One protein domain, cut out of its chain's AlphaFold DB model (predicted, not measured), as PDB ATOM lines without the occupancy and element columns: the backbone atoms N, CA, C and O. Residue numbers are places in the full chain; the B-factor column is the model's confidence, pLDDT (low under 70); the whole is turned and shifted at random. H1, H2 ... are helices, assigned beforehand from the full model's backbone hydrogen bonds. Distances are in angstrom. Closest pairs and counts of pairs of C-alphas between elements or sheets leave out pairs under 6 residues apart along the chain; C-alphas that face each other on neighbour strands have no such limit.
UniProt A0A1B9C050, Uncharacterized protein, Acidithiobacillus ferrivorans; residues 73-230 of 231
ATOM      1  N   ASP A  73     130.058 193.144 183.673       68.25
ATOM      2  CA  ASP A  73     130.146 191.932 182.861       68.25
ATOM      3  C   ASP A  73     129.610 190.686 183.579       68.25
ATOM      4  O   ASP A  73     128.983 189.828 182.970       68.25
ATOM      5  N   LEU A  74     129.799 190.570 184.899       71.19
ATOM      6  CA  LEU A  74     129.365 189.360 185.598       71.19
ATOM      7  C   LEU A  74     127.839 189.261 185.705       71.19
ATOM      8  O   LEU A  74     127.282 188.209 185.392       71.19
ATOM      9  N   TYR A  75     127.173 190.345 186.114       74.81
ATOM     10  CA  TYR A  75     125.710 190.409 186.113       74.81
ATOM     11  C   TYR A  75     125.172 190.116 184.713       74.81
ATOM     12  O   TYR A  75     124.369 189.207 184.551       74.81
ATOM     13  N   GLU A  76     125.673 190.818 183.691       76.88
ATOM     14  CA  GLU A  76     125.203 190.675 182.312       76.88
ATOM     15  C   GLU A  76     125.421 189.257 181.768       76.88
ATOM     16  O   GLU A  76     124.492 188.653 181.227       76.88
ATOM     17  N   ARG A  77     126.598 188.662 181.983       79.00
ATOM     18  CA  ARG A  77     126.878 187.278 181.581       79.00
ATOM     19  C   ARG A  77     126.003 186.276 182.316       79.00
ATOM     20  O   ARG A  77     125.482 185.363 181.684       79.00
ATOM     21  N   LEU A  78     125.796 186.430 183.621       79.25
ATOM     22  CA  LEU A  78     124.890 185.549 184.359       79.25
ATOM     23  C   LEU A  78     123.426 185.761 183.942       79.25
ATOM     24  O   LEU A  78     122.683 184.790 183.830       79.25
ATOM     25  N   SER A  79     123.011 186.979 183.596       79.81
ATOM     26  CA  SER A  79     121.698 187.225 182.988       79.81
ATOM     27  C   SER A  79     121.572 186.545 181.619       79.81
ATOM     28  O   SER A  79     120.527 185.965 181.308       79.81
ATOM     29  N   ILE A  80     122.638 186.531 180.812       82.06
ATOM     30  CA  ILE A  80     122.688 185.764 179.558       82.06
ATOM     31  C   ILE A  80     122.535 184.263 179.846       82.06
ATOM     32  O   ILE A  80     121.756 183.600 179.166       82.06
ATOM     33  N   LEU A  81     123.196 183.718 180.874       81.44
ATOM     34  CA  LEU A  81     123.018 182.314 181.284       81.44
ATOM     35  C   LEU A  81     121.547 181.998 181.566       81.44
ATOM     36  O   LEU A  81     121.015 181.003 181.077       81.44
ATOM     37  N   VAL A  82     120.889 182.847 182.356       80.06
ATOM     38  CA  VAL A  82     119.500 182.633 182.778       80.06
ATOM     39  C   VAL A  82     118.536 182.681 181.597       80.06
ATOM     40  O   VAL A  82     117.582 181.899 181.551       80.06
ATOM     41  N   THR A  83     118.782 183.587 180.651       82.56
ATOM     42  CA  THR A  83     117.899 183.835 179.501       82.56
ATOM     43  C   THR A  83     118.135 182.880 178.330       82.56
ATOM     44  O   THR A  83     117.252 182.723 177.483       82.56
ATOM     45  N   ARG A  84     119.284 182.199 178.282       84.81
ATOM     46  CA  ARG A  84     119.594 181.193 177.262       84.81
ATOM     47  C   ARG A  84     118.760 179.926 177.414       84.81
ATOM     48  O   ARG A  84     118.549 179.407 178.508       84.81
ATOM     49  N   THR A  85     118.356 179.367 176.277       85.25
ATOM     50  CA  THR A  85     117.597 178.109 176.210       85.25
ATOM     51  C   THR A  85     118.412 176.895 176.658       85.25
ATOM     52  O   THR A  85     117.843 175.962 177.215       85.25
ATOM     53  N   ASP A  86     119.729 176.915 176.445       86.38
ATOM     54  CA  ASP A  86     120.693 175.878 176.836       86.38
ATOM     55  C   ASP A  86     121.463 176.211 178.129       86.38
ATOM     56  O   ASP A  86     122.310 175.431 178.565       86.38
ATOM     57  N   GLY A  87     121.165 177.347 178.773       83.81
ATOM     58  CA  GLY A  87     121.919 177.842 179.927       83.81
ATOM     59  C   GLY A  87     121.931 176.873 181.111       83.81
ATOM     60  O   GLY A  87     122.965 176.681 181.748       83.81
ATOM     61  N   SER A  88     120.823 176.170 181.357       85.31
ATOM     62  CA  SER A  88     120.746 175.140 182.400       85.31
ATOM     63  C   SER A  88     121.739 174.003 182.185       85.31
ATOM     64  O   SER A  88     122.350 173.550 183.151       85.31
ATOM     65  N   GLN A  89     121.945 173.574 180.938       87.25
ATOM     66  CA  GLN A  89     122.895 172.514 180.620       87.25
ATOM     67  C   GLN A  89     124.334 172.990 180.834       87.25
ATOM     68  O   GLN A  89     125.084 172.332 181.551       87.25
ATOM     69  N   HIS A  90     124.693 174.166 180.307       85.94
ATOM     70  CA  HIS A  90     126.030 174.744 180.502       85.94
ATOM     71  C   HIS A  90     126.369 174.944 181.982       85.94
ATOM     72  O   HIS A  90     127.495 174.682 182.408       85.94
ATOM     73  N   TYR A  91     125.390 175.374 182.778       87.81
ATOM     74  CA  TYR A  91     125.558 175.508 184.217       87.81
ATOM     75  C   TYR A  91     125.843 174.165 184.900       87.81
ATOM     76  O   TYR A  91     126.779 174.073 185.695       87.81
ATOM     77  N   GLN A  92     125.076 173.112 184.587       88.44
ATOM     78  CA  GLN A  92     125.325 171.787 185.167       88.44
ATOM     79  C   GLN A  92     126.678 171.221 184.726       88.44
ATOM     80  O   GLN A  92     127.426 170.735 185.573       88.44
ATOM     81  N   ASP A  93     127.041 171.363 183.450       89.50
ATOM     82  CA  ASP A  93     128.334 170.899 182.933       89.50
ATOM     83  C   ASP A  93     129.504 171.601 183.640       89.50
ATOM     84  O   ASP A  93     130.477 170.957 184.051       89.50
ATOM     85  N   TRP A  94     129.399 172.921 183.844       91.06
ATOM     86  CA  TRP A  94     130.369 173.677 184.635       91.06
ATOM     87  C   TRP A  94     130.445 173.161 186.072       91.06
ATOM     88  O   TRP A  94     131.551 172.895 186.559       91.06
ATOM     89  N   LYS A  95     129.297 173.006 186.744       90.56
ATOM     90  CA  LYS A  95     129.227 172.577 188.144       90.56
ATOM     91  C   LYS A  95     129.868 171.206 188.325       90.56
ATOM     92  O   LYS A  95     130.745 171.043 189.175       90.56
ATOM     93  N   ASP A  96     129.495 170.244 187.490       90.31
ATOM     94  CA  ASP A  96     130.006 168.876 187.547       90.31
ATOM     95  C   ASP A  96     131.513 168.835 187.272       90.31
ATOM     96  O   ASP A  96     132.272 168.166 187.987       90.31
ATOM     97  N   ALA A  97     131.993 169.612 186.294       89.88
ATOM     98  CA  ALA A  97     133.421 169.740 186.018       89.88
ATOM     99  C   ALA A  97     134.183 170.422 187.169       89.88
ATOM    100  O   ALA A  97     135.304 170.022 187.507       89.88
ATOM    101  N   ALA A  98     133.613 171.462 187.782       90.75
ATOM    102  CA  ALA A  98     134.199 172.168 188.918       90.75
ATOM    103  C   ALA A  98     134.288 171.262 190.156       90.75
ATOM    104  O   ALA A  98     135.377 171.131 190.724       90.75
ATOM    105  N   LEU A  99     133.203 170.561 190.501       90.44
ATOM    106  CA  LEU A  99     133.151 169.618 191.621       90.44
ATOM    107  C   LEU A  99     134.134 168.470 191.420       90.44
ATOM    108  O   LEU A  99     134.961 168.206 192.294       90.44
ATOM    109  N   ARG A 100     134.141 167.851 190.231       89.50
ATOM    110  CA  ARG A 100     135.090 166.778 189.903       89.50
ATOM    111  C   ARG A 100     136.538 167.231 190.082       89.50
ATOM    112  O   ARG A 100     137.349 166.487 190.632       89.50
ATOM    113  N   ARG A 101     136.887 168.444 189.638       88.75
ATOM    114  CA  ARG A 101     138.240 169.002 189.823       88.75
ATOM    115  C   ARG A 101     138.571 169.211 191.299       88.75
ATOM    116  O   ARG A 101     139.696 168.913 191.699       88.75
ATOM    117  N   ALA A 102     137.627 169.706 192.092       89.19
ATOM    118  CA  ALA A 102     137.818 169.914 193.523       89.19
ATOM    119  C   ALA A 102     138.020 168.577 194.266       89.19
ATOM    120  O   ALA A 102     138.979 168.434 195.024       89.19
ATOM    121  N   HIS A 103     137.206 167.562 193.954       88.69
ATOM    122  CA  HIS A 103     137.357 166.202 194.482       88.69
ATOM    123  C   HIS A 103     138.693 165.576 194.097       88.69
ATOM    124  O   HIS A 103     139.380 165.043 194.959       88.69
ATOM    125  N   LEU A 104     139.110 165.681 192.831       87.62
ATOM    126  CA  LEU A 104     140.405 165.157 192.385       87.62
ATOM    127  C   LEU A 104     141.582 165.830 193.099       87.62
ATOM    128  O   LEU A 104     142.510 165.138 193.515       87.62
ATOM    129  N   LYS A 105     141.539 167.160 193.279       86.75
ATOM    130  CA  LYS A 105     142.549 167.888 194.066       86.75
ATOM    131  C   LYS A 105     142.613 167.352 195.499       86.75
ATOM    132  O   LYS A 105     143.707 167.114 196.002       86.75
ATOM    133  N   PHE A 106     141.461 167.148 196.135       86.56
ATOM    134  CA  PHE A 106     141.391 166.612 197.491       86.56
ATOM    135  C   PHE A 106     141.926 165.175 197.571       86.56
ATOM    136  O   PHE A 106     142.791 164.904 198.396       86.56
ATOM    137  N   VAL A 107     141.483 164.277 196.685       87.44
ATOM    138  CA  VAL A 107     141.937 162.874 196.637       87.44
ATOM    139  C   VAL A 107     143.451 162.787 196.462       87.44
ATOM    140  O   VAL A 107     144.108 162.034 197.176       87.44
ATOM    141  N   HIS A 108     144.015 163.599 195.566       84.56
ATOM    142  CA  HIS A 108     145.460 163.651 195.355       84.56
ATOM    143  C   HIS A 108     146.226 164.087 196.614       84.56
ATOM    144  O   HIS A 108     147.347 163.648 196.840       84.56
ATOM    145  N   LEU A 109     145.616 164.925 197.450       82.00
ATOM    146  CA  LEU A 109     146.225 165.460 198.664       82.00
ATOM    147  C   LEU A 109     146.199 164.485 199.847       82.00
ATOM    148  O   LEU A 109     147.072 164.522 200.717       82.00
ATOM    149  N   ILE A 110     145.168 163.649 199.930       78.06
ATOM    150  CA  ILE A 110     144.987 162.743 201.066       78.06
ATOM    151  C   ILE A 110     145.765 161.432 200.934       78.06
ATOM    152  O   ILE A 110     145.707 160.637 201.866       78.06
ATOM    153  N   ASP A 111     146.494 161.234 199.827       67.50
ATOM    154  CA  ASP A 111     147.296 160.034 199.518       67.50
ATOM    155  C   ASP A 111     146.544 158.721 199.802       67.50
ATOM    156  O   ASP A 111     147.084 157.703 200.230       67.50
ATOM    157  N   HIS A 112     145.229 158.772 199.611       67.06
ATOM    158  CA  HIS A 112     144.347 157.639 199.790       67.06
ATOM    159  C   HIS A 112     144.090 157.091 198.393       67.06
ATOM    160  O   HIS A 112     143.587 157.812 197.529       67.06
ATOM    161  N   HIS A 113     144.417 155.821 198.152       68.00
ATOM    162  CA  HIS A 113     144.074 155.128 196.906       68.00
ATOM    163  C   HIS A 113     142.556 154.894 196.806       68.00
ATOM    164  O   HIS A 113     142.067 153.766 196.865       68.00
ATOM    165  N   LEU A 114     141.789 155.976 196.687       80.69
ATOM    166  CA  LEU A 114     140.368 155.952 196.386       80.69
ATOM    167  C   LEU A 114     140.197 155.489 194.942       80.69
ATOM    168  O   LEU A 114     140.438 156.239 194.000       80.69
ATOM    169  N   GLN A 115     139.793 154.232 194.778       77.94
ATOM    170  CA  GLN A 115     139.487 153.668 193.461       77.94
ATOM    171  C   GLN A 115     138.143 154.161 192.912       77.94
ATOM    172  O   GLN A 115     137.928 154.156 191.703       77.94
ATOM    173  N   ASP A 116     137.248 154.608 193.794       83.88
ATOM    174  CA  ASP A 116     135.940 155.140 193.437       83.88
ATOM    175  C   ASP A 116     135.890 156.651 193.696       83.88
ATOM    176  O   ASP A 116     135.937 157.111 194.837       83.88
ATOM    177  N   LEU A 117     135.801 157.408 192.602       80.50
ATOM    178  CA  LEU A 117     135.792 158.873 192.579       80.50
ATOM    179  C   LEU A 117     134.378 159.462 192.488       80.50
ATOM    180  O   LEU A 117     134.225 160.641 192.168       80.50
ATOM    181  N   ARG A 118     133.328 158.662 192.718       84.31
ATOM    182  CA  ARG A 118     131.963 159.199 192.798       84.31
ATOM    183  C   ARG A 118     131.858 160.189 193.971       84.31
ATOM    184  O   ARG A 118     132.410 159.904 195.036       84.31
ATOM    185  N   PRO A 119     131.103 161.298 193.831       83.31
ATOM    186  CA  PRO A 119     131.005 162.344 194.855       83.31
ATOM    187  C   PRO A 119     130.706 161.825 196.264       83.31
ATOM    188  O   PRO A 119     131.410 162.170 197.209       83.31
ATOM    189  N   ALA A 120     129.725 160.926 196.402       87.06
ATOM    190  CA  ALA A 120     129.353 160.341 197.691       87.06
ATOM    191  C   ALA A 120     130.516 159.594 198.369       87.06
ATOM    192  O   ALA A 120     130.681 159.661 199.586       87.06
ATOM    193  N   THR A 121     131.352 158.912 197.583       88.81
ATOM    194  CA  THR A 121     132.517 158.183 198.092       88.81
ATOM    195  C   THR A 121     133.609 159.145 198.556       88.81
ATOM    196  O   THR A 121     134.189 158.940 199.622       88.81
ATOM    197  N   VAL A 122     133.851 160.225 197.807       88.50
ATOM    198  CA  VAL A 122     134.831 161.260 198.175       88.50
ATOM    199  C   VAL A 122     134.396 162.014 199.435       88.50
ATOM    200  O   VAL A 122     135.218 162.208 200.330       88.50
ATOM    201  N   ILE A 123     133.111 162.375 199.547       88.12
ATOM    202  CA  ILE A 123     132.528 163.008 200.745       88.12
ATOM    203  C   ILE A 123     132.738 162.120 201.971       88.12
ATOM    204  O   ILE A 123     133.306 162.566 202.966       88.12
ATOM    205  N   LYS A 124     132.373 160.839 201.875       88.25
ATOM    206  CA  LYS A 124     132.525 159.897 202.988       88.25
ATOM    207  C   LYS A 124     133.989 159.695 203.385       88.25
ATOM    208  O   LYS A 124     134.311 159.587 204.566       88.25
ATOM    209  N   ALA A 125     134.895 159.636 202.409       88.69
ATOM    210  CA  ALA A 125     136.325 159.539 202.684       88.69
ATOM    211  C   ALA A 125     136.854 160.788 203.400       88.69
ATOM    212  O   ALA A 125     137.629 160.664 204.347       88.69
ATOM    213  N   PHE A 126     136.400 161.973 202.988       89.25
ATOM    214  CA  PHE A 126     136.703 163.222 203.673       89.25
ATOM    215  C   PHE A 126     136.214 163.207 205.128       89.25
ATOM    216  O   PHE A 126     137.013 163.467 206.023       89.25
ATOM    217  N   GLU A 127     134.951 162.855 205.376       88.06
ATOM    218  CA  GLU A 127     134.374 162.803 206.729       88.06
ATOM    219  C   GLU A 127     135.149 161.843 207.640       88.06
ATOM    220  O   GLU A 127     135.471 162.177 208.780       88.06
ATOM    221  N   ASN A 128     135.543 160.679 207.116       87.31
ATOM    222  CA  ASN A 128     136.373 159.731 207.856       87.31
ATOM    223  C   ASN A 128     137.738 160.325 208.226       87.31
ATOM    224  O   ASN A 128     138.177 160.189 209.366       87.31
ATOM    225  N   ILE A 129     138.412 160.991 207.283       87.25
ATOM    226  CA  ILE A 129     139.715 161.630 207.526       87.25
ATOM    227  C   ILE A 129     139.578 162.774 208.529       87.25
ATOM    228  O   ILE A 129     140.428 162.934 209.404       87.25
ATOM    229  N   TRP A 130     138.509 163.559 208.417       86.94
ATOM    230  CA  TRP A 130     138.194 164.642 209.336       86.94
ATOM    231  C   TRP A 130     138.106 164.135 210.778       86.94
ATOM    232  O   TRP A 130     138.836 164.616 211.648       86.94
ATOM    233  N   ILE A 131     137.301 163.091 210.999       86.00
ATOM    234  CA  ILE A 131     137.125 162.455 212.312       86.00
ATOM    235  C   ILE A 131     138.441 161.831 212.802       86.00
ATOM    236  O   ILE A 131     138.818 162.015 213.958       86.00
ATOM    237  N   GLN A 132     139.187 161.138 211.935       84.88
ATOM    238  CA  GLN A 132     140.485 160.541 212.288       84.88
ATOM    239  C   GLN A 132     141.531 161.581 212.712       84.88
ATOM    240  O   GLN A 132     142.372 161.301 213.565       84.88
ATOM    241  N   CYS A 133     141.473 162.787 212.147       80.88
ATOM    242  CA  CYS A 133     142.318 163.910 212.547       80.88
ATOM    243  C   CYS A 133     141.829 164.625 213.821       80.88
ATOM    244  O   CYS A 133     142.460 165.598 214.238       80.88
ATOM    245  N   GLY A 134     140.746 164.153 214.449       82.50
ATOM    246  CA  GLY A 134     140.168 164.734 215.660       82.50
ATOM    247  C   GLY A 134     139.209 165.897 215.408       82.50
ATOM    248  O   GLY A 134     138.859 166.590 216.358       82.50
ATOM    249  N   GLY A 135     138.798 166.119 214.157       83.88
ATOM    250  CA  GLY A 135     137.750 167.075 213.829       83.88
ATOM    251  C   GLY A 135     136.370 166.569 214.251       83.88
ATOM    252  O   GLY A 135     136.098 165.367 214.272       83.88
ATOM    253  N   THR A 136     135.477 167.498 214.568       86.00
ATOM    254  CA  THR A 136     134.101 167.227 215.005       86.00
ATOM    255  C   THR A 136     133.083 167.635 213.942       86.00
ATOM    256  O   THR A 136     133.346 168.497 213.102       86.00
ATOM    257  N   GLU A 137     131.884 167.054 213.989       85.56
ATOM    258  CA  GLU A 137     130.779 167.457 213.107       85.56
ATOM    259  C   GLU A 137     130.398 168.934 213.294       85.56
ATOM    260  O   GLU A 137     130.104 169.627 212.324       85.56
ATOM    261  N   ASN A 138     130.467 169.447 214.527       84.19
ATOM    262  CA  ASN A 138     130.132 170.838 214.826       84.19
ATOM    263  C   ASN A 138     131.120 171.830 214.191       84.19
ATOM    264  O   ASN A 138     130.719 172.858 213.647       84.19
ATOM    265  N   GLU A 139     132.417 171.523 214.220       82.50
ATOM    266  CA  GLU A 139     133.438 172.332 213.542       82.50
ATOM    267  C   GLU A 139     133.262 172.290 212.025       82.50
ATOM    268  O   GLU A 139     133.383 173.320 211.363       82.50
ATOM    269  N   LEU A 140     132.918 171.121 211.480       84.81
ATOM    270  CA  LEU A 140     132.642 170.963 210.058       84.81
ATOM    271  C   LEU A 140     131.419 171.782 209.620       84.81
ATOM    272  O   LEU A 140     131.473 172.483 208.609       84.81
ATOM    273  N   ALA A 141     130.335 171.735 210.395       86.00
ATOM    274  CA  ALA A 141     129.150 172.556 210.172       86.00
ATOM    275  C   ALA A 141     129.486 174.053 210.264       86.00
ATOM    276  O   ALA A 141     129.113 174.823 209.382       86.00
ATOM    277  N   THR A 142     130.275 174.447 211.268       83.62
ATOM    278  CA  THR A 142     130.728 175.837 211.443       83.62
ATOM    279  C   THR A 142     131.546 176.314 210.242       83.62
ATOM    280  O   THR A 142     131.312 177.407 209.729       83.62
ATOM    281  N   LEU A 143     132.472 175.492 209.743       85.56
ATOM    282  CA  LEU A 143     133.254 175.788 208.543       85.56
ATOM    283  C   LEU A 143     132.369 175.993 207.315       85.56
ATOM    284  O   LEU A 143     132.579 176.949 206.573       85.56
ATOM    285  N   ARG A 144     131.365 175.131 207.117       88.88
ATOM    286  CA  ARG A 144     130.400 175.284 206.020       88.88
ATOM    287  C   ARG A 144     129.645 176.605 206.131       88.88
ATOM    288  O   ARG A 144     129.617 177.350 205.161       88.88
ATOM    289  N   THR A 145     129.120 176.936 207.311       84.62
ATOM    290  CA  THR A 145     128.425 178.212 207.548       84.62
ATOM    291  C   THR A 145     129.320 179.416 207.257       84.62
ATOM    292  O   THR A 145     128.878 180.368 206.618       84.62
ATOM    293  N   LEU A 146     130.581 179.382 207.690       84.50
ATOM    294  CA  LEU A 146     131.510 180.491 207.473       84.50
ATOM    295  C   LEU A 146     131.899 180.639 205.997       84.50
ATOM    296  O   LEU A 146     131.926 181.759 205.493       84.50
ATOM    297  N   VAL A 147     132.126 179.532 205.282       87.69
ATOM    298  CA  VAL A 147     132.351 179.556 203.827       87.69
ATOM    299  C   VAL A 147     131.133 180.110 203.091       87.69
ATOM    300  O   VAL A 147     131.298 180.938 202.198       87.69
ATOM    301  N   THR A 148     129.919 179.722 203.486       87.38
ATOM    302  CA  THR A 148     128.693 180.310 202.928       87.38
ATOM    303  C   THR A 148     128.624 181.811 203.199       87.38
ATOM    304  O   THR A 148     128.277 182.565 202.299       87.38
ATOM    305  N   GLY A 149     129.021 182.279 204.386       81.06
ATOM    306  CA  GLY A 149     129.116 183.714 204.679       81.06
ATOM    307  C   GLY A 149     130.081 184.459 203.746       81.06
ATOM    308  O   GLY A 149     129.749 185.538 203.256       81.06
ATOM    309  N   ILE A 150     131.242 183.867 203.444       84.69
ATOM    310  CA  ILE A 150     132.204 184.415 202.472       84.69
ATOM    311  C   ILE A 150     131.596 184.444 201.067       84.69
ATOM    312  O   ILE A 150     131.715 185.452 200.376       84.69
ATOM    313  N   ALA A 151     130.911 183.373 200.654       86.75
ATOM    314  CA  ALA A 151     130.224 183.315 199.367       86.75
ATOM    315  C   ALA A 151     129.135 184.392 199.246       86.75
ATOM    316  O   ALA A 151     129.102 185.095 198.242       86.75
ATOM    317  N   VAL A 152     128.300 184.576 200.277       82.19
ATOM    318  CA  VAL A 152     127.281 185.641 200.330       82.19
ATOM    319  C   VAL A 152     127.930 187.017 200.214       82.19
ATOM    320  O   VAL A 152     127.501 187.821 199.394       82.19
ATOM    321  N   SER A 153     128.985 187.285 200.993       81.56
ATOM    322  CA  SER A 153     129.708 188.562 200.911       81.56
ATOM    323  C   SER A 153     130.275 188.792 199.513       81.56
ATOM    324  O   SER A 153     130.149 189.886 198.975       81.56
ATOM    325  N   TRP A 154     130.877 187.762 198.914       85.50
ATOM    326  CA  TRP A 154     131.434 187.855 197.573       85.50
ATOM    327  C   TRP A 154     130.338 188.117 196.536       85.50
ATOM    328  O   TRP A 154     130.503 189.002 195.708       85.50
ATOM    329  N   ILE A 155     129.205 187.415 196.593       81.00
ATOM    330  CA  ILE A 155     128.072 187.639 195.683       81.00
ATOM    331  C   ILE A 155     127.535 189.073 195.829       81.00
ATOM    332  O   ILE A 155     127.381 189.767 194.820       81.00
ATOM    333  N   ALA A 156     127.333 189.548 197.060       78.69
ATOM    334  CA  ALA A 156     126.850 190.901 197.331       78.69
ATOM    335  C   ALA A 156     127.779 191.982 196.746       78.69
ATOM    336  O   ALA A 156     127.310 192.955 196.155       78.69
ATOM    337  N   ASP A 157     129.098 191.776 196.831       80.88
ATOM    338  CA  ASP A 157     130.105 192.687 196.269       80.88
ATOM    339  C   ASP A 157     130.123 192.711 194.724       80.88
ATOM    340  O   ASP A 157     130.726 193.609 194.124       80.88
ATOM    341  N   HIS A 158     129.481 191.732 194.074       77.69
ATOM    342  CA  HIS A 158     129.553 191.494 192.629       77.69
ATOM    343  C   HIS A 158     128.238 191.663 191.875       77.69
ATOM    344  O   HIS A 158     128.233 191.480 190.659       77.69
ATOM    345  N   SER A 159     127.162 192.052 192.567       73.81
ATOM    346  CA  SER A 159     125.851 192.304 191.956       73.81
ATOM    347  C   SER A 159     125.397 191.122 191.093       73.81
ATOM    348  O   SER A 159     125.226 191.267 189.890       73.81
ATOM    349  N   ILE A 160     125.269 189.930 191.675       74.06
ATOM    350  CA  ILE A 160     124.756 188.741 190.973       74.06
ATOM    351  C   ILE A 160     123.240 188.901 190.725       74.06
ATOM    352  O   ILE A 160     122.568 189.495 191.563       74.06
ATOM    353  N   PRO A 161     122.670 188.422 189.597       68.88
ATOM    354  CA  PRO A 161     121.224 188.490 189.376       68.88
ATOM    355  C   PRO A 161     120.440 187.636 190.382       68.88
ATOM    356  O   PRO A 161     120.831 186.498 190.661       68.88
ATOM    357  N   GLU A 162     119.297 188.132 190.869       68.44
ATOM    358  CA  GLU A 162     118.444 187.418 191.838       68.44
ATOM    359  C   GLU A 162     117.981 186.048 191.309       68.44
ATOM    360  O   GLU A 162     117.859 185.083 192.068       68.44
ATOM    361  N   GLU A 163     117.795 185.920 189.992       66.44
ATOM    362  CA  GLU A 163     117.421 184.671 189.316       66.44
ATOM    363  C   GLU A 163     118.509 183.584 189.385       66.44
ATOM    364  O   GLU A 163     118.260 182.431 189.015       66.44
ATOM    365  N   VAL A 164     119.709 183.958 189.837       64.06
ATOM    366  CA  VAL A 164     120.884 183.102 190.033       64.06
ATOM    367  C   VAL A 164     121.249 182.991 191.518       64.06
ATOM    368  O   VAL A 164     121.803 181.986 191.938       64.06
ATOM    369  N   GLU A 165     120.936 183.993 192.337       59.59
ATOM    370  CA  GLU A 165     121.410 184.105 193.725       59.59
ATOM    371  C   GLU A 165     120.678 183.181 194.734       59.59
ATOM    372  O   GLU A 165     121.223 182.864 195.794       59.59
ATOM    373  N   GLY A 166     119.464 182.709 194.418       54.16
ATOM    374  CA  GLY A 166     118.536 182.103 195.390       54.16
ATOM    375  C   GLY A 166     118.578 180.575 195.601       54.16
ATOM    376  O   GLY A 166     119.071 179.807 194.783       54.16
ATOM    377  N   ILE A 167     117.965 180.119 196.706       46.34
ATOM    378  CA  ILE A 167     117.766 178.691 197.060       46.34
ATOM    379  C   ILE A 167     116.678 178.028 196.187       46.34
ATOM    380  O   ILE A 167     116.804 176.856 195.845       46.34
ATOM    381  N   ASP A 168     115.655 178.791 195.786       49.31
ATOM    382  CA  ASP A 168     114.581 178.368 194.867       49.31
ATOM    383  C   ASP A 168     114.843 178.798 193.411       49.31
ATOM    384  O   ASP A 168     113.976 178.688 192.537       49.31
ATOM    385  N   ALA A 169     116.038 179.327 193.133       58.53
ATOM    386  CA  ALA A 169     116.417 179.739 191.796       58.53
ATOM    387  C   ALA A 169     116.579 178.518 190.881       58.53
ATOM    388  O   ALA A 169     116.975 177.429 191.302       58.53
ATOM    389  N   ARG A 170     116.356 178.722 189.576       63.91
ATOM    390  CA  ARG A 170     116.694 177.726 188.540       63.91
ATOM    391  C   ARG A 170     118.173 177.301 188.625       63.91
ATOM    392  O   ARG A 170     118.523 176.211 188.176       63.91
ATOM    393  N   TYR A 171     119.004 178.154 189.218       72.25
ATOM    394  CA  TYR A 171     120.428 177.977 189.441       72.25
ATOM    395  C   TYR A 171     120.721 178.236 190.926       72.25
ATOM    396  O   TYR A 171     120.738 179.398 191.315       72.25
ATOM    397  N   PRO A 172     120.935 177.215 191.773       82.25
ATOM    398  CA  PRO A 172     121.220 177.412 193.196       82.25
ATOM    399  C   PRO A 172     122.680 177.855 193.415       82.25
ATOM    400  O   PRO A 172     123.464 177.186 194.092       82.25
ATOM    401  N   PHE A 173     123.069 178.983 192.820       84.88
ATOM    402  CA  PHE A 173     124.466 179.393 192.673       84.88
ATOM    403  C   PHE A 173     125.180 179.599 193.996       84.88
ATOM    404  O   PHE A 173     126.323 179.172 194.142       84.88
ATOM    405  N   LEU A 174     124.506 180.200 194.980       85.31
ATOM    406  CA  LEU A 174     125.072 180.371 196.315       85.31
ATOM    407  C   LEU A 174     125.435 179.020 196.948       85.31
ATOM    408  O   LEU A 174     126.492 178.896 197.570       85.31
ATOM    409  N   ILE A 175     124.577 178.011 196.791       87.62
ATOM    410  CA  ILE A 175     124.817 176.670 197.335       87.62
ATOM    411  C   ILE A 175     126.007 176.039 196.610       87.62
ATOM    412  O   ILE A 175     126.955 175.590 197.257       87.62
ATOM    413  N   ASP A 176     125.996 176.083 195.278       90.94
ATOM    414  CA  ASP A 176     127.015 175.445 194.448       90.94
ATOM    415  C   ASP A 176     128.400 176.101 194.623       90.94
ATOM    416  O   ASP A 176     129.404 175.405 194.808       90.94
ATOM    417  N   ILE A 177     128.478 177.438 194.645       89.88
ATOM    418  CA  ILE A 177     129.736 178.160 194.881       89.88
ATOM    419  C   ILE A 177     130.239 177.928 196.311       89.88
ATOM    420  O   ILE A 177     131.436 177.715 196.506       89.88
ATOM    421  N   SER A 178     129.345 177.889 197.310       91.19
ATOM    422  CA  SER A 178     129.716 177.594 198.702       91.19
ATOM    423  C   SER A 178     130.320 176.200 198.825       91.19
ATOM    424  O   SER A 178     131.338 176.023 199.495       91.19
ATOM    425  N   GLU A 179     129.733 175.203 198.159       92.56
ATOM    426  CA  GLU A 179     130.261 173.843 198.167       92.56
ATOM    427  C   GLU A 179     131.634 173.760 197.484       92.56
ATOM    428  O   GLU A 179     132.566 173.148 198.016       92.56
ATOM    429  N   LEU A 180     131.808 174.427 196.342       93.19
ATOM    430  CA  LEU A 180     133.089 174.462 195.633       93.19
ATOM    431  C   LEU A 180     134.193 175.165 196.434       93.19
ATOM    432  O   LEU A 180     135.335 174.686 196.466       93.19
ATOM    433  N   LEU A 181     133.867 176.278 197.096       92.12
ATOM    434  CA  LEU A 181     134.786 176.985 197.989       92.12
ATOM    435  C   LEU A 181     135.122 176.150 199.221       92.12
ATOM    436  O   LEU A 181     136.279 176.116 199.638       92.12
ATOM    437  N   PHE A 182     134.147 175.418 199.760       92.81
ATOM    438  CA  PHE A 182     134.365 174.513 200.881       92.81
ATOM    439  C   PHE A 182     135.414 173.450 200.529       92.81
ATOM    440  O   PHE A 182     136.374 173.258 201.274       92.81
ATOM    441  N   TRP A 183     135.312 172.816 199.357       91.50
ATOM    442  CA  TRP A 183     136.323 171.850 198.917       91.50
ATOM    443  C   TRP A 183     137.714 172.470 198.721       91.50
ATOM    444  O   TRP A 183     138.716 171.832 199.051       91.50
ATOM    445  N   HIS A 184     137.799 173.715 198.244       88.50
ATOM    446  CA  HIS A 184     139.076 174.438 198.180       88.50
ATOM    447  C   HIS A 184     139.638 174.726 199.573       88.50
ATOM    448  O   HIS A 184     140.835 174.543 199.800       88.50
ATOM    449  N   LEU A 185     138.785 175.088 200.529       89.00
ATOM    450  CA  LEU A 185     139.189 175.268 201.916       89.00
ATOM    451  C   LEU A 185     139.754 173.982 202.528       89.00
ATOM    452  O   LEU A 185     140.738 174.028 203.268       89.00
ATOM    453  N   MET A 186     139.170 172.824 202.204       86.19
ATOM    454  CA  MET A 186     139.627 171.532 202.734       86.19
ATOM    455  C   MET A 186     141.025 171.151 202.258       86.19
ATOM    456  O   MET A 186     141.761 170.481 202.988       86.19
ATOM    457  N   VAL A 187     141.436 171.639 201.086       83.00
ATOM    458  CA  VAL A 187     142.828 171.530 200.638       83.00
ATOM    459  C   VAL A 187     143.750 172.297 201.591       83.00
ATOM    460  O   VAL A 187     144.717 171.719 202.085       83.00
ATOM    461  N   PHE A 188     143.430 173.551 201.930       82.38
ATOM    462  CA  PHE A 188     144.232 174.351 202.869       82.38
ATOM    463  C   PHE A 188     144.265 173.752 204.277       82.38
ATOM    464  O   PHE A 188     145.335 173.645 204.880       82.38
ATOM    465  N   TRP A 189     143.114 173.294 204.782       84.88
ATOM    466  CA  TRP A 189     143.032 172.648 206.093       84.88
ATOM    467  C   TRP A 189     143.975 171.447 206.195       84.88
ATOM    468  O   TRP A 189     144.693 171.296 207.182       84.88
ATOM    469  N   ARG A 190     144.027 170.601 205.163       79.00
ATOM    470  CA  ARG A 190     144.849 169.386 205.182       79.00
ATOM    471  C   ARG A 190     146.355 169.675 205.181       79.00
ATOM    472  O   ARG A 190     147.105 168.836 205.698       79.00
ATOM    473  N   PHE A 191     146.791 170.806 204.627       73.38
ATOM    474  CA  PHE A 191     148.185 171.251 204.691       73.38
ATOM    475  C   PHE A 191     148.542 171.825 206.062       73.38
ATOM    476  O   PHE A 191     149.564 171.449 206.630       73.38
ATOM    477  N   GLU A 192     147.700 172.702 206.609       77.62
ATOM    478  CA  GLU A 192     148.023 173.419 207.849       77.62
ATOM    479  C   GLU A 192     147.676 172.618 209.118       77.62
ATOM    480  O   GLU A 192     148.250 172.876 210.174       77.62
ATOM    481  N   ARG A 193     146.755 171.644 209.023       72.00
ATOM    482  CA  ARG A 193     146.192 170.843 210.134       72.00
ATOM    483  C   ARG A 193     146.016 171.652 211.429       72.00
ATOM    484  O   ARG A 193     146.526 171.249 212.482       72.00
ATOM    485  N   PRO A 194     145.334 172.806 211.366       69.31
ATOM    486  CA  PRO A 194     145.175 173.663 212.528       69.31
ATOM    487  C   PRO A 194     144.441 172.909 213.641       69.31
ATOM    488  O   PRO A 194     143.422 172.262 213.409       69.31
ATOM    489  N   LYS A 195     144.963 173.006 214.865       70.31
ATOM    490  CA  LYS A 195     144.236 172.625 216.078       70.31
ATOM    491  C   LYS A 195     143.663 173.895 216.679       70.31
ATOM    492  O   LYS A 195     144.409 174.693 217.242       70.31
ATOM    493  N   TRP A 196     142.362 174.093 216.538       74.00
ATOM    494  CA  TRP A 196     141.660 175.177 217.211       74.00
ATOM    495  C   TRP A 196     141.030 174.639 218.500       74.00
ATOM    496  O   TRP A 196     140.457 173.557 218.541       74.00
ATOM    497  N   ALA A 197     141.170 175.394 219.581       66.38
ATOM    498  CA  ALA A 197     140.551 175.124 220.873       66.38
ATOM    499  C   ALA A 197     139.204 175.851 221.026       66.38
ATOM    500  O   ALA A 197     138.469 175.581 221.974       66.38
ATOM    501  N   ASN A 198     138.889 176.802 220.134       74.69
ATOM    502  CA  ASN A 198     137.645 177.567 220.163       74.69
ATOM    503  C   ASN A 198     137.243 178.126 218.774       74.69
ATOM    504  O   ASN A 198     138.078 178.197 217.864       74.69
ATOM    505  N   PRO A 199     135.986 178.588 218.612       71.19
ATOM    506  CA  PRO A 199     135.501 179.180 217.362       71.19
ATOM    507  C   PRO A 199     136.237 180.451 216.901       71.19
ATOM    508  O   PRO A 199     136.251 180.744 215.709       71.19
ATOM    509  N   GLN A 200     136.869 181.215 217.801       76.38
ATOM    510  CA  GLN A 200     137.596 182.439 217.424       76.38
ATOM    511  C   GLN A 200     138.889 182.120 216.667       76.38
ATOM    512  O   GLN A 200     139.233 182.810 215.710       76.38
ATOM    513  N   GLN A 201     139.587 181.049 217.052       81.50
ATOM    514  CA  GLN A 201     140.765 180.566 216.329       81.50
ATOM    515  C   GLN A 201     140.397 180.034 214.943       81.50
ATOM    516  O   GLN A 201     141.116 180.295 213.981       81.50
ATOM    517  N   LEU A 202     139.251 179.357 214.827       78.75
ATOM    518  CA  LEU A 202     138.696 178.927 213.544       78.75
ATOM    519  C   LEU A 202     138.387 180.124 212.631       78.75
ATOM    520  O   LEU A 202     138.806 180.145 211.476       78.75
ATOM    521  N   ALA A 203     137.702 181.143 213.158       76.06
ATOM    522  CA  ALA A 203     137.382 182.361 212.416       76.06
ATOM    523  C   ALA A 203     138.644 183.132 211.995       76.06
ATOM    524  O   ALA A 203     138.741 183.588 210.859       76.06
ATOM    525  N   SER A 204     139.642 183.233 212.879       82.19
ATOM    526  CA  SER A 204     140.927 183.869 212.569       82.19
ATOM    527  C   SER A 204     141.695 183.118 211.477       82.19
ATOM    528  O   SER A 204     142.263 183.745 210.582       82.19
ATOM    529  N   TRP A 205     141.676 181.783 211.512       85.88
ATOM    530  CA  TRP A 205     142.272 180.948 210.472       85.88
ATOM    531  C   TRP A 205     141.575 181.132 209.121       85.88
ATOM    532  O   TRP A 205     142.240 181.319 208.106       85.88
ATOM    533  N   LEU A 206     140.243 181.147 209.108       80.00
ATOM    534  CA  LEU A 206     139.465 181.437 207.904       80.00
ATOM    535  C   LEU A 206     139.765 182.825 207.345       80.00
ATOM    536  O   LEU A 206     139.967 182.956 206.144       80.00
ATOM    537  N   TRP A 207     139.857 183.838 208.206       79.81
ATOM    538  CA  TRP A 207     140.158 185.207 207.792       79.81
ATOM    539  C   TRP A 207     141.528 185.322 207.110       79.81
ATOM    540  O   TRP A 207     141.661 186.019 206.108       79.81
ATOM    541  N   LYS A 208     142.532 184.561 207.569       83.88
ATOM    542  CA  LYS A 208     143.842 184.448 206.895       83.88
ATOM    543  C   LYS A 208     143.718 183.937 205.449       83.88
ATOM    544  O   LYS A 208     144.562 184.261 204.617       83.88
ATOM    545  N   HIS A 209     142.688 183.146 205.154       84.69
ATOM    546  CA  HIS A 209     142.434 182.556 203.836       84.69
ATOM    547  C   HIS A 209     141.277 183.223 203.077       84.69
ATOM    548  O   HIS A 209     140.957 182.776 201.979       84.69
ATOM    549  N   ASP A 210     140.679 184.295 203.607       80.81
ATOM    550  CA  ASP A 210     139.521 184.977 203.008       80.81
ATOM    551  C   ASP A 210     139.825 185.467 201.586       80.81
ATOM    552  O   ASP A 210     139.133 185.108 200.636       80.81
ATOM    553  N   GLU A 211     140.938 186.179 201.402       76.38
ATOM    554  CA  GLU A 211     141.385 186.633 200.079       76.38
ATOM    555  C   GLU A 211     141.655 185.465 199.117       76.38
ATOM    556  O   GLU A 211     141.323 185.535 197.934       76.38
ATOM    557  N   ASN A 212     142.199 184.346 199.607       81.00
ATOM    558  CA  ASN A 212     142.399 183.156 198.777       81.00
ATOM    559  C   ASN A 212     141.064 182.554 198.332       81.00
ATOM    560  O   ASN A 212     140.928 182.170 197.171       81.00
ATOM    561  N   LEU A 213     140.077 182.484 199.227       82.19
ATOM    562  CA  LEU A 213     138.740 181.985 198.908       82.19
ATOM    563  C   LEU A 213     138.005 182.916 197.942       82.19
ATOM    564  O   LEU A 213     137.427 182.432 196.974       82.19
ATOM    565  N   LYS A 214     138.091 184.236 198.128       80.00
ATOM    566  CA  LYS A 214     137.538 185.224 197.188       80.00
ATOM    567  C   LYS A 214     138.172 185.107 195.803       80.00
ATOM    568  O   LYS A 214     137.458 185.072 194.805       80.00
ATOM    569  N   ASN A 215     139.497 184.959 195.728       78.81
ATOM    570  CA  ASN A 215     140.200 184.714 194.464       78.81
ATOM    571  C   ASN A 215     139.758 183.401 193.799       78.81
ATOM    572  O   ASN A 215     139.589 183.349 192.582       78.81
ATOM    573  N   GLN A 216     139.522 182.349 194.587       84.06
ATOM    574  CA  GLN A 216     138.971 181.095 194.072       84.06
ATOM    575  C   GLN A 216     137.521 181.243 193.597       84.06
ATOM    576  O   GLN A 216     137.167 180.651 192.581       84.06
ATOM    577  N   ALA A 217     136.700 182.057 194.264       83.94
ATOM    578  CA  ALA A 217     135.344 182.360 193.809       83.94
ATOM    579  C   ALA A 217     135.383 183.008 192.420       83.94
ATOM    580  O   ALA A 217     134.752 182.497 191.497       83.94
ATOM    581  N   TYR A 218     136.219 184.036 192.231       82.19
ATOM    582  CA  TYR A 218     136.435 184.639 190.913       82.19
ATOM    583  C   TYR A 218     136.852 183.621 189.853       82.19
ATOM    584  O   TYR A 218     136.285 183.618 188.765       82.19
ATOM    585  N   GLU A 219     137.819 182.748 190.153       81.06
ATOM    586  CA  GLU A 219     138.271 181.723 189.206       81.06
ATOM    587  C   GLU A 219     137.129 180.768 188.816       81.06
ATOM    588  O   GLU A 219     136.954 180.449 187.641       81.06
ATOM    589  N   LEU A 220     136.330 180.320 189.785       85.12
ATOM    590  CA  LEU A 220     135.200 179.420 189.541       85.12
ATOM    591  C   LEU A 220     134.135 180.070 188.657       85.12
ATOM    592  O   LEU A 220     133.656 179.436 187.716       85.12
ATOM    593  N   VAL A 221     133.803 181.327 188.936       83.44
ATOM    594  CA  VAL A 221     132.839 182.103 188.153       83.44
ATOM    595  C   VAL A 221     133.364 182.398 186.751       83.44
ATOM    596  O   VAL A 221     132.633 182.266 185.774       83.44
ATOM    597  N   TRP A 222     134.650 182.716 186.624       79.38
ATOM    598  CA  TRP A 222     135.289 182.876 185.324       79.38
ATOM    599  C   TRP A 222     135.193 181.595 184.486       79.38
ATOM    600  O   TRP A 222     134.838 181.633 183.313       79.38
ATOM    601  N   LEU A 223     135.412 180.430 185.100       79.62
ATOM    602  CA  LEU A 223     135.255 179.146 184.415       79.62
ATOM    603  C   LEU A 223     133.806 178.859 183.996       79.62
ATOM    604  O   LEU A 223     133.615 178.164 182.998       79.62
ATOM    605  N   LEU A 224     132.807 179.356 184.735       83.19
ATOM    606  CA  LEU A 224     131.398 179.274 184.328       83.19
ATOM    607  C   LEU A 224     131.182 180.092 183.060       83.19
ATOM    608  O   LEU A 224     130.663 179.575 182.075       83.19
ATOM    609  N   ILE A 225     131.664 181.331 183.064       80.06
ATOM    610  CA  ILE A 225     131.603 182.226 181.911       80.06
ATOM    611  C   ILE A 225     132.258 181.586 180.678       80.06
ATOM    612  O   ILE A 225     131.629 181.515 179.622       80.06
ATOM    613  N   CYS A 226     133.480 181.058 180.805       75.50
ATOM    614  CA  CYS A 226     134.156 180.396 179.686       75.50
ATOM    615  C   CYS A 226     133.350 179.203 179.151       75.50
ATOM    616  O   CYS A 226     133.222 179.041 177.937       75.50
ATOM    617  N   ALA A 227     132.772 178.393 180.048       75.31
ATOM    618  CA  ALA A 227     131.960 177.237 179.669       75.31
ATOM    619  C   ALA A 227     130.679 177.630 178.913       75.31
ATOM    620  O   ALA A 227     130.210 176.866 178.070       75.31
ATOM    621  N   MET A 228     130.118 178.809 179.191       74.94
ATOM    622  CA  MET A 228     128.949 179.334 178.480       74.94
ATOM    623  C   MET A 228     129.272 179.858 177.083       74.94
ATOM    624  O   MET A 228     128.450 179.767 176.171       74.94
ATOM    625  N   GLU A 229     130.446 180.458 176.924       72.88
ATOM    626  CA  GLU A 229     130.867 181.056 175.658       72.88
ATOM    627  C   GLU A 229     131.496 180.042 174.690       72.88
ATOM    628  O   GLU A 229     131.686 180.351 173.515       72.88
ATOM    629  N   GLY A 230     131.753 178.813 175.150       62.16
ATOM    630  CA  GLY A 230     132.236 177.718 174.306       62.16
ATOM    631  C   GLY A 230     133.725 177.804 173.958       62.16
ATOM    632  O   GLY A 230     134.112 177.351 172.878       62.16
TER     633      GLY A 230
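This is residues 73 to 230 of the 231 residues of an uncharacterized protein of Acidithiobacillus ferrivorans (UniProt A0A1B9C050). The long helix H6 forms the core: H2 runs side by side with it, and two more long helices, H4 and H8, cross it steeply. H1 and the short H5 sit at one end of this group, H3 and H7 toward the other. The printed part has 158 residues with eight named helices, H1 to H8 along the chain, and no named strand: an all helix domain, its helix packing mostly crossed, at more than shallow tilts. It is compact, with a radius of gyration of the C-alphas of 16.3 A and spans of 47 by 37 by 25 A.

H2, residues 87 to 109, touches H6, residues 173 to 192, at a shallow tilt of 11 degrees, the same way; their closest C-alphas, Ala 102 and Trp 183, are 5.9 A apart. H8, residues 210 to 229, touches H2 at a steep tilt of 44 degrees, opposite ways, closest at C-alphas Trp 94 and Leu 224, 5.7 A. H4, residues 137 to 158, touches H6 at a steep 56 degrees, opposite ways, closest at C-alphas Thr 148 and Ser 178, 5.1 A. H1, residues 73 to 83, only just touches H8, with 3 pairs of C-alphas within 8 A, the closest Arg 77 and Ile 225, 6.9 A. H3, residues 119 to 132, touches H2, closest at C-alphas His 103 and Val 122, 6.7 A. H5, residues 162 to 165, touches H6 only at the corner, and only just, with 3 such pairs, the closest C-alphas Glu 165 and Phe 173, 5.7 A. H7, residues 199 to 208, is near H6. Every O i to N i+4 pair is within hydrogen-bond range in H1, H2, H3, H4, H7 and H8, and 15 of 16 in H6; H5 is too short for one.

H2 is 33.1 A long, H4 31.6 A, H8 29.0 A and H6 28.7 A. C-alpha 73 begins H1 at (130.146, 191.932, 182.861), and C-alpha 229 ends H8 at (130.867, 181.056, 175.658).

The C-alphas farthest apart, Thr 85 and Ala 197, are 50.3 A apart. The printed part has no cut and no long link. Confidence is under 70 in 17 residues, among them 161 to 170.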